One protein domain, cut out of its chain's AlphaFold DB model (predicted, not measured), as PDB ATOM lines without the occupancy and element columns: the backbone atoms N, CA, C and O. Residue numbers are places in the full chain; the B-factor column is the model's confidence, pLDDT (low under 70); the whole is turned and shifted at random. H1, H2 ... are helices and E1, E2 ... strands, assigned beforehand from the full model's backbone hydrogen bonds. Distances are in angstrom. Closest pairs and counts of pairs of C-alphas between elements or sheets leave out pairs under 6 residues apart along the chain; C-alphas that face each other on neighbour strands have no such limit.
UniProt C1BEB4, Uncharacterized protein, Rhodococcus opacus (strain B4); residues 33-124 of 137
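AT A GLANCE: This is residues 33 to 124 of the 137 residues of an uncharacterized protein of Rhodococcus opacus (strain B4) (UniProt C1BEB4). A strongly twisted sheet of five antiparallel strands has one long helix, H1, packed slantwise over one face, in two layers; its other face has no named helix. The printed part has 92 residues, with E1, E2, E3, E4, H1 and E5 along it, and the sheet's order is E1, E2, E3, E4, E5. The class is mixed, helices and strands; the whole is compact, with a radius of gyration of the C-alphas of 12.7 A and spans of 35 by 29 by 21 A.

IN THESE COORDINATES: E1, residues 39 to 47, begins at C-alpha 39 (47.183, 19.686, 32.097), spans 21.1 A and bends by 84 degrees at residue 44. E2 is residues 53 to 60, 21.6 A; E3 64 to 70, 18.3 A; E4 76 to 82, 17.2 A. H1, residues 91 to 111, spans 30.5 A. E5, residues 120 to 123, spans 10.0 A and ends at C-alpha 123 (38.998, 28.895, 38.004).

HOW THE PARTS SIT: E1 to E4 form a meander, each strand the antiparallel neighbour of the one before, with N 41 and O 57 at 2.8 A, N 58 and O 66 at 2.8 A, and N 67 and O 81 at 2.8 A. E5 is antiparallel to E4, with N 79 and O 120 at 2.8 A. H1 is on the sheet at a height over the sheet of 8.1 A, over E2 and only just over E3, with 3 C-alphas; its line and that of E2 stand at 38 degrees on the local plane. The closest C-alphas of E1 and H1 are those of Phe 47 and Leu 106, 6.9 A apart. In H1 every O i to N i+4 pair is within hydrogen-bond range.

THE WHOLE: The C-alphas of Glu 34 and Arg 111, the two farthest apart, are 37.2 A apart. The printed part has no cut, no link is long, and no printed residue is under 70 in pLDDT.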
ATOM      1  N   ASP A  33      47.329  25.309  36.129       84.62
ATOM      2  CA  ASP A  33      47.872  25.976  37.323       84.62
ATOM      3  C   ASP A  33      48.611  25.026  38.273       84.62
ATOM      4  O   ASP A  33      49.065  25.472  39.321       84.62
ATOM      5  N   GLU A  34      48.716  23.738  37.926       80.38
ATOM      6  CA  GLU A  34      49.356  22.662  38.705       80.38
ATOM      7  C   GLU A  34      48.717  22.389  40.080       80.38
ATOM      8  O   GLU A  34      49.093  21.441  40.766       80.38
ATOM      9  N   VAL A  35      47.710  23.175  40.474       81.56
ATOM     10  CA  VAL A  35      46.963  23.014  41.726       81.56
ATOM     11  C   VAL A  35      45.633  22.330  41.450       81.56
ATOM     12  O   VAL A  35      45.324  21.291  42.028       81.56
ATOM     13  N   SER A  36      44.847  22.921  40.556       86.75
ATOM     14  CA  SER A  36      43.570  22.386  40.105       86.75
ATOM     15  C   SER A  36      43.832  21.287  39.084       86.75
ATOM     16  O   SER A  36      43.391  20.152  39.256       86.75
ATOM     17  N   PHE A  37      44.627  21.610  38.062       91.62
ATOM     18  CA  PHE A  37      44.994  20.689  36.992       91.62
ATOM     19  C   PHE A  37      46.451  20.888  36.590       91.62
ATOM     20  O   PHE A  37      46.936  22.015  36.492       91.62
ATOM     21  N   ASP A  38      47.127  19.785  36.304       91.56
ATOM     22  CA  ASP A  38      48.458  19.778  35.705       91.56
ATOM     23  C   ASP A  38      48.375  20.098  34.208       91.56
ATOM     24  O   ASP A  38      49.173  20.869  33.671       91.56
ATOM     25  N   ALA A  39      47.371  19.533  33.531       93.44
ATOM     26  CA  ALA A  39      47.183  19.686  32.097       93.44
ATOM     27  C   ALA A  39      45.707  19.714  31.703       93.44
ATOM     28  O   ALA A  39      44.861  19.068  32.318       93.44
ATOM     29  N   VAL A  40      45.425  20.443  30.627       95.31
ATOM     30  CA  VAL A  40      44.131  20.475  29.950       95.31
ATOM     31  C   VAL A  40      44.348  20.150  28.475       95.31
ATOM     32  O   VAL A  40      45.134  20.811  27.803       95.31
ATOM     33  N   ILE A  41      43.655  19.138  27.967       96.75
ATOM     34  CA  ILE A  41      43.711  18.682  26.577       96.75
ATOM     35  C   ILE A  41      42.387  19.041  25.912       96.75
ATOM     36  O   ILE A  41      41.341  18.615  26.383       96.75
ATOM     37  N   VAL A  42      42.419  19.801  24.822       96.06
ATOM     38  CA  VAL A  42      41.220  20.186  24.065       96.06
ATOM     39  C   VAL A  42      41.090  19.290  22.838       96.06
ATOM     40  O   VAL A  42      42.061  19.118  22.099       96.06
ATOM     41  N   VAL A  43      39.901  18.732  22.619       95.00
ATOM     42  CA  VAL A  43      39.583  17.896  21.451       95.00
ATOM     43  C   VAL A  43      38.695  18.660  20.467       95.00
ATOM     44  O   VAL A  43      38.057  19.649  20.826       95.00
ATOM     45  N   SER A  44      38.611  18.181  19.226       90.44
ATOM     46  CA  SER A  44      37.851  18.825  18.141       90.44
ATOM     47  C   SER A  44      36.329  18.643  18.218       90.44
ATOM     48  O   SER A  44      35.587  19.108  17.353       90.44
ATOM     49  N   LYS A  45      35.837  17.972  19.264       92.88
ATOM     50  CA  LYS A  45      34.412  17.705  19.494       92.88
ATOM     51  C   LYS A  45      33.771  18.810  20.345       92.88
ATOM     52  O   LYS A  45      34.433  19.464  21.150       92.88
ATOM     53  N   GLN A  46      32.464  19.011  20.175       94.31
ATOM     54  CA  GLN A  46      31.678  20.054  20.846       94.31
ATOM     55  C   GLN A  46      30.294  19.520  21.235       94.31
ATOM     56  O   GLN A  46      29.737  18.688  20.522       94.31
ATOM     57  N   PHE A  47      29.719  20.060  22.312       91.12
ATOM     58  CA  PHE A  47      28.303  19.876  22.658       91.12
ATOM     59  C   PHE A  47      27.518  21.137  22.283       91.12
ATOM     60  O   PHE A  47      27.897  22.244  22.689       91.12
ATOM     61  N   ARG A  48      26.407  21.010  21.546       91.81
ATOM     62  CA  ARG A  48      25.596  22.181  21.150       91.81
ATOM     63  C   ARG A  48      24.814  22.741  22.335       91.81
ATOM     64  O   ARG A  48      24.667  23.955  22.428       91.81
ATOM     65  N   TYR A  49      24.420  21.887  23.275       90.31
ATOM     66  CA  TYR A  49      23.719  22.218  24.510       90.31
ATOM     67  C   TYR A  49      24.479  23.269  25.315       90.31
ATOM     68  O   TYR A  49      23.905  24.214  25.844       90.31
ATOM     69  N   TYR A  50      25.808  23.163  25.340       90.62
ATOM     70  CA  TYR A  50      26.663  24.145  25.994       90.62
ATOM     71  C   TYR A  50      27.041  25.326  25.090       90.62
ATOM     72  O   TYR A  50      28.049  25.979  25.354       90.62
ATOM     73  N   GLY A  51      26.280  25.615  24.037       90.00
ATOM     74  CA  GLY A  51      26.558  26.713  23.111       90.00
ATOM     75  C   GLY A  51      27.739  26.448  22.174       90.00
ATOM     76  O   GLY A  51      28.433  27.389  21.802       90.00
ATOM     77  N   GLY A  52      28.014  25.182  21.833       91.56
ATOM     78  CA  GLY A  52      29.096  24.814  20.908       91.56
ATOM     79  C   GLY A  52      30.501  24.911  21.508       91.56
ATOM     80  O   GLY A  52      31.488  25.022  20.788       91.56
ATOM     81  N   ARG A  53      30.620  24.896  22.840       92.31
ATOM     82  CA  ARG A  53      31.928  24.929  23.509       92.31
ATOM     83  C   ARG A  53      32.687  23.624  23.267       92.31
ATOM     84  O   ARG A  53      32.099  22.541  23.322       92.31
ATOM     85  N   ARG A  54      33.997  23.735  23.010       94.19
ATOM     86  CA  ARG A  54      34.868  22.574  22.782       94.19
ATOM     87  C   ARG A  54      34.998  21.737  24.034       94.19
ATOM     88  O   ARG A  54      35.093  22.263  25.145       94.19
ATOM     89  N   ILE A  55      35.020  20.434  23.809       96.44
ATOM     90  CA  ILE A  55      35.235  19.430  24.833       96.44
ATOM     91  C   ILE A  55      36.718  19.414  25.191       96.44
ATOM     92  O   ILE A  55      37.599  19.599  24.347       96.44
ATOM     93  N   LEU A  56      36.993  19.199  26.468       97.00
ATOM     94  CA  LEU A  56      38.339  19.047  26.982       97.00
ATOM     95  C   LEU A  56      38.412  17.924  28.006       97.00
ATOM     96  O   LEU A  56      37.413  17.543  28.617       97.00
ATOM     97  N   LEU A  57      39.626  17.444  28.227       97.75
ATOM     98  CA  LEU A  57      39.992  16.658  29.385       97.75
ATOM     99  C   LEU A  57      40.908  17.468  30.288       97.75
ATOM    100  O   LEU A  57      41.892  18.043  29.829       97.75
ATOM    101  N   ALA A  58      40.619  17.459  31.579       96.94
ATOM    102  CA  ALA A  58      41.460  18.048  32.602       96.94
ATOM    103  C   ALA A  58      42.097  16.932  33.437       96.94
ATOM    104  O   ALA A  58      41.401  16.041  33.933       96.94
ATOM    105  N   TRP A  59      43.421  16.973  33.578       96.56
ATOM    106  CA  TRP A  59      44.187  16.000  34.345       96.56
ATOM    107  C   TRP A  59      44.772  16.624  35.595       96.56
ATOM    108  O   TRP A  59      45.394  17.686  35.549       96.56
ATOM    109  N   ASN A  60      44.620  15.910  36.700       93.00
ATOM    110  CA  ASN A  60      45.349  16.154  37.925       93.00
ATOM    111  C   ASN A  60      46.057  14.858  38.328       93.00
ATOM    112  O   ASN A  60      45.414  13.820  38.474       93.00
ATOM    113  N   ARG A  61      47.368  14.901  38.561       90.06
ATOM    114  CA  ARG A  61      48.176  13.718  38.895       90.06
ATOM    115  C   ARG A  61      47.704  12.977  40.153       90.06
ATOM    116  O   ARG A  61      47.981  11.790  40.306       90.06
ATOM    117  N   TYR A  62      46.993  13.654  41.056       89.38
ATOM    118  CA  TYR A  62      46.493  13.082  42.307       89.38
ATOM    119  C   TYR A  62      45.091  12.474  42.173       89.38
ATOM    120  O   TYR A  62      44.805  11.468  42.831       89.38
ATOM    121  N   PHE A  63      44.241  13.042  41.312       88.44
ATOM    122  CA  PHE A  63      42.823  12.664  41.192       88.44
ATOM    123  C   PHE A  63      42.466  11.961  39.875       88.44
ATOM    124  O   PHE A  63      41.461  11.258  39.814       88.44
ATOM    125  N   GLY A  64      43.299  12.092  38.844       94.38
ATOM    126  CA  GLY A  64      43.088  11.516  37.522       94.38
ATOM    127  C   GLY A  64      42.418  12.473  36.542       94.38
ATOM    128  O   GLY A  64      42.656  13.681  36.557       94.38
ATOM    129  N   TRP A  65      41.631  11.896  35.637       97.44
ATOM    130  CA  TRP A  65      41.086  12.572  34.462       97.44
ATOM    131  C   TRP A  65      39.614  12.931  34.626       97.44
ATOM    132  O   TRP A  65      38.809  12.121  35.091       97.44
ATOM    133  N   SER A  66      39.262  14.135  34.190       97.88
ATOM    134  CA  SER A  66      37.887  14.629  34.151       97.88
ATOM    135  C   SER A  66      37.538  15.156  32.767       97.88
ATOM    136  O   SER A  66      38.359  15.817  32.133       97.88
ATOM    137  N   LEU A  67      36.314  14.889  32.322       98.12
ATOM    138  CA  LEU A  67      35.736  15.455  31.111       98.12
ATOM    139  C   LEU A  67      35.116  16.816  31.424       98.12
ATOM    140  O   LEU A  67      34.436  16.997  32.439       98.12
ATOM    141  N   GLY A  68      35.302  17.764  30.520       97.50
ATOM    142  CA  GLY A  68      34.721  19.087  30.629       97.50
ATOM    143  C   GLY A  68      34.593  19.786  29.288       97.50
ATOM    144  O   GLY A  68      34.724  19.187  28.222       97.50
ATOM    145  N   ILE A  69      34.352  21.086  29.363       96.88
ATOM    146  CA  ILE A  69      34.311  22.005  28.230       96.88
ATOM    147  C   ILE A  69      35.091  23.276  28.552       96.88
ATOM    148  O   ILE A  69      35.294  23.633  29.719       96.88
ATOM    149  N   GLU A  70      35.496  23.988  27.505       94.81
ATOM    150  CA  GLU A  70      36.119  25.299  27.656       94.81
ATOM    151  C   GLU A  70      35.194  26.290  28.381       94.81
ATOM    152  O   GLU A  70      33.973  26.299  28.205       94.81
ATOM    153  N   GLY A  71      35.783  27.154  29.205       92.12
ATOM    154  CA  GLY A  71      35.109  28.352  29.684       92.12
ATOM    155  C   GLY A  71      34.964  29.401  28.591       92.12
ATOM    156  O   GLY A  71      35.622  29.355  27.557       92.12
ATOM    157  N   GLN A  72      34.115  30.395  28.847       87.69
ATOM    158  CA  GLN A  72      34.046  31.593  28.002       87.69
ATOM    159  C   GLN A  72      35.340  32.417  28.055       87.69
ATOM    160  O   GLN A  72      35.606  33.214  27.161       87.69
ATOM    161  N   CYS A  73      36.139  32.222  29.106       87.25
ATOM    162  CA  CYS A  73      37.411  32.889  29.311       87.25
ATOM    163  C   CYS A  73      38.527  31.840  29.499       87.25
ATOM    164  O   CYS A  73      38.255  30.764  30.043       87.25
ATOM    165  N   PRO A  74      39.779  32.130  29.089       84.12
ATOM    166  CA  PRO A  74      40.891  31.173  29.160       84.12
ATOM    167  C   PRO A  74      41.290  30.755  30.583       84.12
ATOM    168  O   PRO A  74      41.998  29.766  30.753       84.12
ATOM    169  N   ASP A  75      40.875  31.514  31.596       88.62
ATOM    170  CA  ASP A  75      41.083  31.250  33.022       88.62
ATOM    171  C   ASP A  75      40.023  30.310  33.617       88.62
ATOM    172  O   ASP A  75      40.046  30.050  34.819       88.62
ATOM    173  N   ARG A  76      39.081  29.803  32.810       92.31
ATOM    174  CA  ARG A  76      37.992  28.941  33.282       92.31
ATOM    175  C   ARG A  76      37.872  27.669  32.459       92.31
ATOM    176  O   ARG A  76      37.914  27.693  31.231       92.31
ATOM    177  N   VAL A  77      37.621  26.568  33.153       94.88
ATOM    178  CA  VAL A  77      37.115  25.321  32.566       94.88
ATOM    179  C   VAL A  77      35.854  24.901  33.303       94.88
ATOM    180  O   VAL A  77      35.659  25.258  34.465       94.88
ATOM    181  N   LEU A  78      34.977  24.169  32.625       96.75
ATOM    182  CA  LEU A  78      33.756  23.645  33.223       96.75
ATOM    183  C   LEU A  78      33.814  22.123  33.195       96.75
ATOM    184  O   LEU A  78      33.867  21.529  32.123       96.75
ATOM    185  N   ILE A  79      33.818  21.499  34.367       97.44
ATOM    186  CA  ILE A  79      33.952  20.053  34.528       97.44
ATOM    187  C   ILE A  79      32.573  19.412  34.597       97.44
ATOM    188  O   ILE A  79      31.735  19.822  35.395       97.44
ATOM    189  N   ILE A  80      32.352  18.397  33.768       97.00
ATOM    190  CA  ILE A  80      31.091  17.658  33.689       97.00
ATOM    191  C   ILE A  80      31.144  16.436  34.607       97.00
ATOM    192  O   ILE A  80      30.259  16.246  35.435       97.00
ATOM    193  N   CYS A  81      32.178  15.605  34.465       96.06
ATOM    194  CA  CYS A  81      32.325  14.376  35.242       96.06
ATOM    195  C   CYS A  81      33.778  13.879  35.272       96.06
ATOM    196  O   CYS A  81      34.603  14.254  34.440       96.06
ATOM    197  N   GLY A  82      34.092  13.012  36.237       96.69
ATOM    198  CA  GLY A  82      35.343  12.252  36.262       96.69
ATOM    199  C   GLY A  82      35.264  11.011  35.366       96.69
ATOM    200  O   GLY A  82      34.205  10.395  35.270       96.69
ATOM    201  N   LEU A  83      36.381  10.604  34.756       96.50
ATOM    202  CA  LEU A  83      36.426   9.397  33.915       96.50
ATOM    203  C   LEU A  83      36.491   8.090  34.720       96.50
ATOM    204  O   LEU A  83      36.181   7.029  34.186       96.50
ATOM    205  N   GLY A  84      36.897   8.149  35.993       93.69
ATOM    206  CA  GLY A  84      36.915   6.983  36.887       93.69
ATOM    207  C   GLY A  84      38.010   5.947  36.597       93.69
ATOM    208  O   GLY A  84      37.956   4.848  37.132       93.69
ATOM    209  N   LEU A  85      39.017   6.289  35.788       92.75
ATOM    210  CA  LEU A  85      40.102   5.382  35.376       92.75
ATOM    211  C   LEU A  85      41.329   5.395  36.311       92.75
ATOM    212  O   LEU A  85      42.349   4.770  36.029       92.75
ATOM    213  N   GLY A  86      41.267   6.153  37.407       91.81
ATOM    214  CA  GLY A  86      42.420   6.415  38.265       91.81
ATOM    215  C   GLY A  86      43.366   7.483  37.702       91.81
ATOM    216  O   GLY A  86      43.002   8.286  36.842       91.81
ATOM    217  N   ARG A  87      44.585   7.529  38.251       91.75
ATOM    218  CA  ARG A  87      45.519   8.656  38.072       91.75
ATOM    219  C   ARG A  87      46.240   8.651  36.730       91.75
ATOM    220  O   ARG A  87      46.332   9.692  36.089       91.75
ATOM    221  N   GLN A  88      46.766   7.493  36.337       92.94
ATOM    222  CA  GLN A  88      47.638   7.356  35.172       92.94
ATOM    223  C   GLN A  88      47.366   6.038  34.417       92.94
ATOM    224  O   GLN A  88      48.250   5.186  34.331       92.94
ATOM    225  N   PRO A  89      46.132   5.816  33.922       93.50
ATOM    226  CA  PRO A  89      45.823   4.662  33.071       93.50
ATOM    227  C   PRO A  89      46.564   4.747  31.726       93.50
ATOM    228  O   PRO A  89      47.122   5.795  31.378       93.50
ATOM    229  N   GLN A  90      46.534   3.663  30.946       95.56
ATOM    230  CA  GLN A  90      47.065   3.669  29.582       95.56
ATOM    231  C   GLN A  90      46.357   4.735  28.719       95.56
ATOM    232  O   GLN A  90      45.140   4.906  28.857       95.56
ATOM    233  N   PRO A  91      47.089   5.468  27.855       96.38
ATOM    234  CA  PRO A  91      46.522   6.517  27.004       96.38
ATOM    235  C   PRO A  91      45.315   6.086  26.171       96.38
ATOM    236  O   PRO A  91      44.348   6.836  26.054       96.38
ATOM    237  N   GLU A  92      45.351   4.871  25.638       96.75
ATOM    238  CA  GLU A  92      44.307   4.296  24.794       96.75
ATOM    239  C   GLU A  92      43.012   4.099  25.592       96.75
ATOM    240  O   GLU A  92      41.948   4.518  25.151       96.75
ATOM    241  N   CYS A  93      43.106   3.615  26.837       96.62
ATOM    242  CA  CYS A  93      41.945   3.487  27.720       96.62
ATOM    243  C   CYS A  93      41.288   4.839  28.037       96.62
ATOM    244  O   CYS A  93      40.079   4.901  28.254       96.62
ATOM    245  N   ILE A  94      42.066   5.927  28.092       96.94
ATOM    246  CA  ILE A  94      41.507   7.276  28.269       96.94
ATOM    247  C   ILE A  94      40.752   7.694  27.019       96.94
ATOM    248  O   ILE A  94      39.666   8.258  27.148       96.94
ATOM    249  N   ALA A  95      41.313   7.436  25.837       96.25
ATOM    250  CA  ALA A  95      40.673   7.765  24.573       96.25
ATOM    251  C   ALA A  95      39.345   7.014  24.411       96.25
ATOM    252  O   ALA A  95      38.312   7.664  24.251       96.25
ATOM    253  N   ASP A  96      39.353   5.693  24.595       97.06
ATOM    254  CA  ASP A  96      38.153   4.855  24.499       97.06
ATOM    255  C   ASP A  96      37.075   5.322  25.481       97.06
ATOM    256  O   ASP A  96      35.940   5.613  25.098       97.06
ATOM    257  N   ARG A  97      37.447   5.509  26.755       97.62
ATOM    258  CA  ARG A  97      36.494   5.950  27.776       97.62
ATOM    259  C   ARG A  97      35.963   7.357  27.518       97.62
ATOM    260  O   ARG A  97      34.813   7.654  27.834       97.62
ATOM    261  N   THR A  98      36.798   8.245  26.986       97.19
ATOM    262  CA  THR A  98      36.376   9.593  26.599       97.19
ATOM    263  C   THR A  98      35.336   9.521  25.496       97.19
ATOM    264  O   THR A  98      34.308  10.187  25.590       97.19
ATOM    265  N   ASP A  99      35.583   8.708  24.473       96.12
ATOM    266  CA  ASP A  99      34.676   8.564  23.344       96.12
ATOM    267  C   ASP A  99      33.338   7.949  23.757       96.12
ATOM    268  O   ASP A  99      32.298   8.462  23.339       96.12
ATOM    269  N   GLU A 100      33.344   6.951  24.644       97.00
ATOM    270  CA  GLU A 100      32.129   6.406  25.262       97.00
ATOM    271  C   GLU A 100      31.313   7.495  25.972       97.00
ATOM    272  O   GLU A 100      30.136   7.690  25.674       97.00
ATOM    273  N   VAL A 101      31.938   8.255  26.879       96.94
ATOM    274  CA  VAL A 101      31.230   9.280  27.665       96.94
ATOM    275  C   VAL A 101      30.729  10.419  26.771       96.94
ATOM    276  O   VAL A 101      29.630  10.934  26.981       96.94
ATOM    277  N   ILE A 102      31.504  10.824  25.759       95.50
ATOM    278  CA  ILE A 102      31.057  11.830  24.791       95.50
ATOM    279  C   ILE A 102      29.864  11.305  23.991       95.50
ATOM    280  O   ILE A 102      28.906  12.054  23.805       95.50
ATOM    281  N   ALA A 103      29.893  10.053  23.532       95.00
ATOM    282  CA  ALA A 103      28.784   9.453  22.797       95.00
ATOM    283  C   ALA A 103      27.507   9.388  23.651       95.00
ATOM    284  O   ALA A 103      26.443   9.801  23.185       95.00
ATOM    285  N   ASP A 104      27.622   8.970  24.915       94.56
ATOM    286  CA  ASP A 104      26.508   8.939  25.868       94.56
ATOM    287  C   ASP A 104      25.903  10.331  26.080       94.56
ATOM    288  O   ASP A 104      24.680  10.501  26.062       94.56
ATOM    289  N   LEU A 105      26.751  11.353  26.234       93.88
ATOM    290  CA  LEU A 105      26.296  12.733  26.372       93.88
ATOM    291  C   LEU A 105      25.654  13.240  25.075       93.88
ATOM    292  O   LEU A 105      24.544  13.749  25.124       93.88
ATOM    293  N   LEU A 106      26.256  13.050  23.902       91.81
ATOM    294  CA  LEU A 106      25.645  13.461  22.627       91.81
ATOM    295  C   LEU A 106      24.278  12.795  22.395       91.81
ATOM    296  O   LEU A 106      23.353  13.409  21.857       91.81
ATOM    297  N   HIS A 107      24.122  11.546  22.834       91.94
ATOM    298  CA  HIS A 107      22.841  10.851  22.796       91.94
ATOM    299  C   HIS A 107      21.824  11.458  23.770       91.94
ATOM    300  O   HIS A 107      20.658  11.654  23.415       91.94
ATOM    301  N   LEU A 108      22.264  11.799  24.984       91.75
ATOM    302  CA  LEU A 108      21.439  12.462  25.992       91.75
ATOM    303  C   LEU A 108      20.980  13.851  25.533       91.75
ATOM    304  O   LEU A 108      19.812  14.190  25.700       91.75
ATOM    305  N   GLU A 109      21.872  14.613  24.902       88.50
ATOM    306  CA  GLU A 109      21.590  15.919  24.301       88.50
ATOM    307  C   GLU A 109      20.442  15.837  23.288       88.50
ATOM    308  O   GLU A 109      19.562  16.693  23.278       88.50
ATOM    309  N   CYS A 110      20.409  14.781  22.470       86.62
ATOM    310  CA  CYS A 110      19.348  14.582  21.485       86.62
ATOM    311  C   CYS A 110      18.017  14.127  22.104       86.62
ATOM    312  O   CYS A 110      16.954  14.483  21.599       86.62
ATOM    313  N   ARG A 111      18.053  13.286  23.149       90.56
ATOM    314  CA  ARG A 111      16.851  12.599  23.662       90.56
ATOM    315  C   ARG A 111      16.211  13.246  24.882       90.56
ATOM    316  O   ARG A 111      15.006  13.105  25.075       90.56
ATOM    317  N   SER A 112      16.995  13.856  25.761       88.81
ATOM    318  CA  SER A 112      16.506  14.409  27.029       88.81
ATOM    319  C   SER A 112      17.394  15.565  27.505       88.81
ATOM    320  O   SER A 112      18.130  15.403  28.483       88.81
ATOM    321  N   PRO A 113      17.308  16.741  26.855       82.00
ATOM    322  CA  PRO A 113      18.111  17.916  27.201       82.00
ATOM    323  C   PRO A 113      17.983  18.345  28.670       82.00
ATOM    324  O   PRO A 113      18.941  18.829  29.262       82.00
ATOM    325  N   ASP A 114      16.825  18.114  29.292       87.50
ATOM    326  CA  ASP A 114      16.573  18.486  30.693       87.50
ATOM    327  C   ASP A 114      17.383  17.655  31.698       87.50
ATOM    328  O   ASP A 114      17.487  18.008  32.872       87.50
ATOM    329  N   ARG A 115      17.958  16.531  31.255       88.62
ATOM    330  CA  ARG A 115      18.813  15.660  32.076       88.62
ATOM    331  C   ARG A 115      20.297  15.895  31.818       88.62
ATOM    332  O   ARG A 115      21.122  15.175  32.380       88.62
ATOM    333  N   PHE A 116      20.635  16.853  30.958       89.25
ATOM    334  CA  PHE A 116      22.022  17.152  30.655       89.25
ATOM    335  C   PHE A 116      22.736  17.677  31.909       89.25
ATOM    336  O   PHE A 116      22.159  18.474  32.653       89.25
ATOM    337  N   PRO A 117      23.963  17.213  32.194       92.25
ATOM    338  CA  PRO A 117      24.622  17.538  33.449       92.25
ATOM    339  C   PRO A 117      24.899  19.039  33.573       92.25
ATOM    340  O   PRO A 117      25.254  19.709  32.610       92.25
ATOM    341  N   VAL A 118      24.777  19.574  34.788       93.44
ATOM    342  CA  VAL A 118      25.205  20.946  35.084       93.44
ATOM    343  C   VAL A 118      26.685  20.902  35.456       93.44
ATOM    344  O   VAL A 118      27.030  20.280  36.463       93.44
ATOM    345  N   PRO A 119      27.581  21.524  34.671       96.00
ATOM    346  CA  PRO A 119      29.002  21.424  34.937       96.00
ATOM    347  C   PRO A 119      29.444  22.362  36.066       96.00
ATOM    348  O   PRO A 119      28.855  23.416  36.309       96.00
ATOM    349  N   ILE A 120      30.544  21.998  36.716       95.94
ATOM    350  CA  ILE A 120      31.168  22.757  37.800       95.94
ATOM    351  C   ILE A 120      32.241  23.675  37.214       95.94
ATOM    352  O   ILE A 120      33.133  23.222  36.497       95.94
ATOM    353  N   VAL A 121      32.178  24.967  37.529       95.38
ATOM    354  CA  VAL A 121      33.174  25.946  37.071       95.38
ATOM    355  C   VAL A 121      34.432  25.850  37.929       95.38
ATOM    356  O   VAL A 121      34.363  25.969  39.151       95.38
ATOM    357  N   ILE A 122      35.586  25.695  37.283       93.94
ATOM    358  CA  ILE A 122      36.901  25.717  37.925       93.94
ATOM    359  C   ILE A 122      37.698  26.900  37.382       93.94
ATOM    360  O   ILE A 122      37.889  27.048  36.173       93.94
ATOM    361  N   HIS A 123      38.169  27.736  38.303       91.69
ATOM    362  CA  HIS A 123      38.998  28.895  38.004       91.69
ATOM    363  C   HIS A 123      40.475  28.529  38.073       91.69
ATOM    364  O   HIS A 123      40.918  27.864  39.011       91.69
ATOM    365  N   ARG A 124      41.247  29.023  37.108       88.00
ATOM    366  CA  ARG A 124      42.702  28.974  37.151       88.00
ATOM    367  C   ARG A 124      43.194  29.813  38.323       88.00
ATOM    368  O   ARG A 124      42.899  31.007  38.410       88.00
TER     369      ARG A 124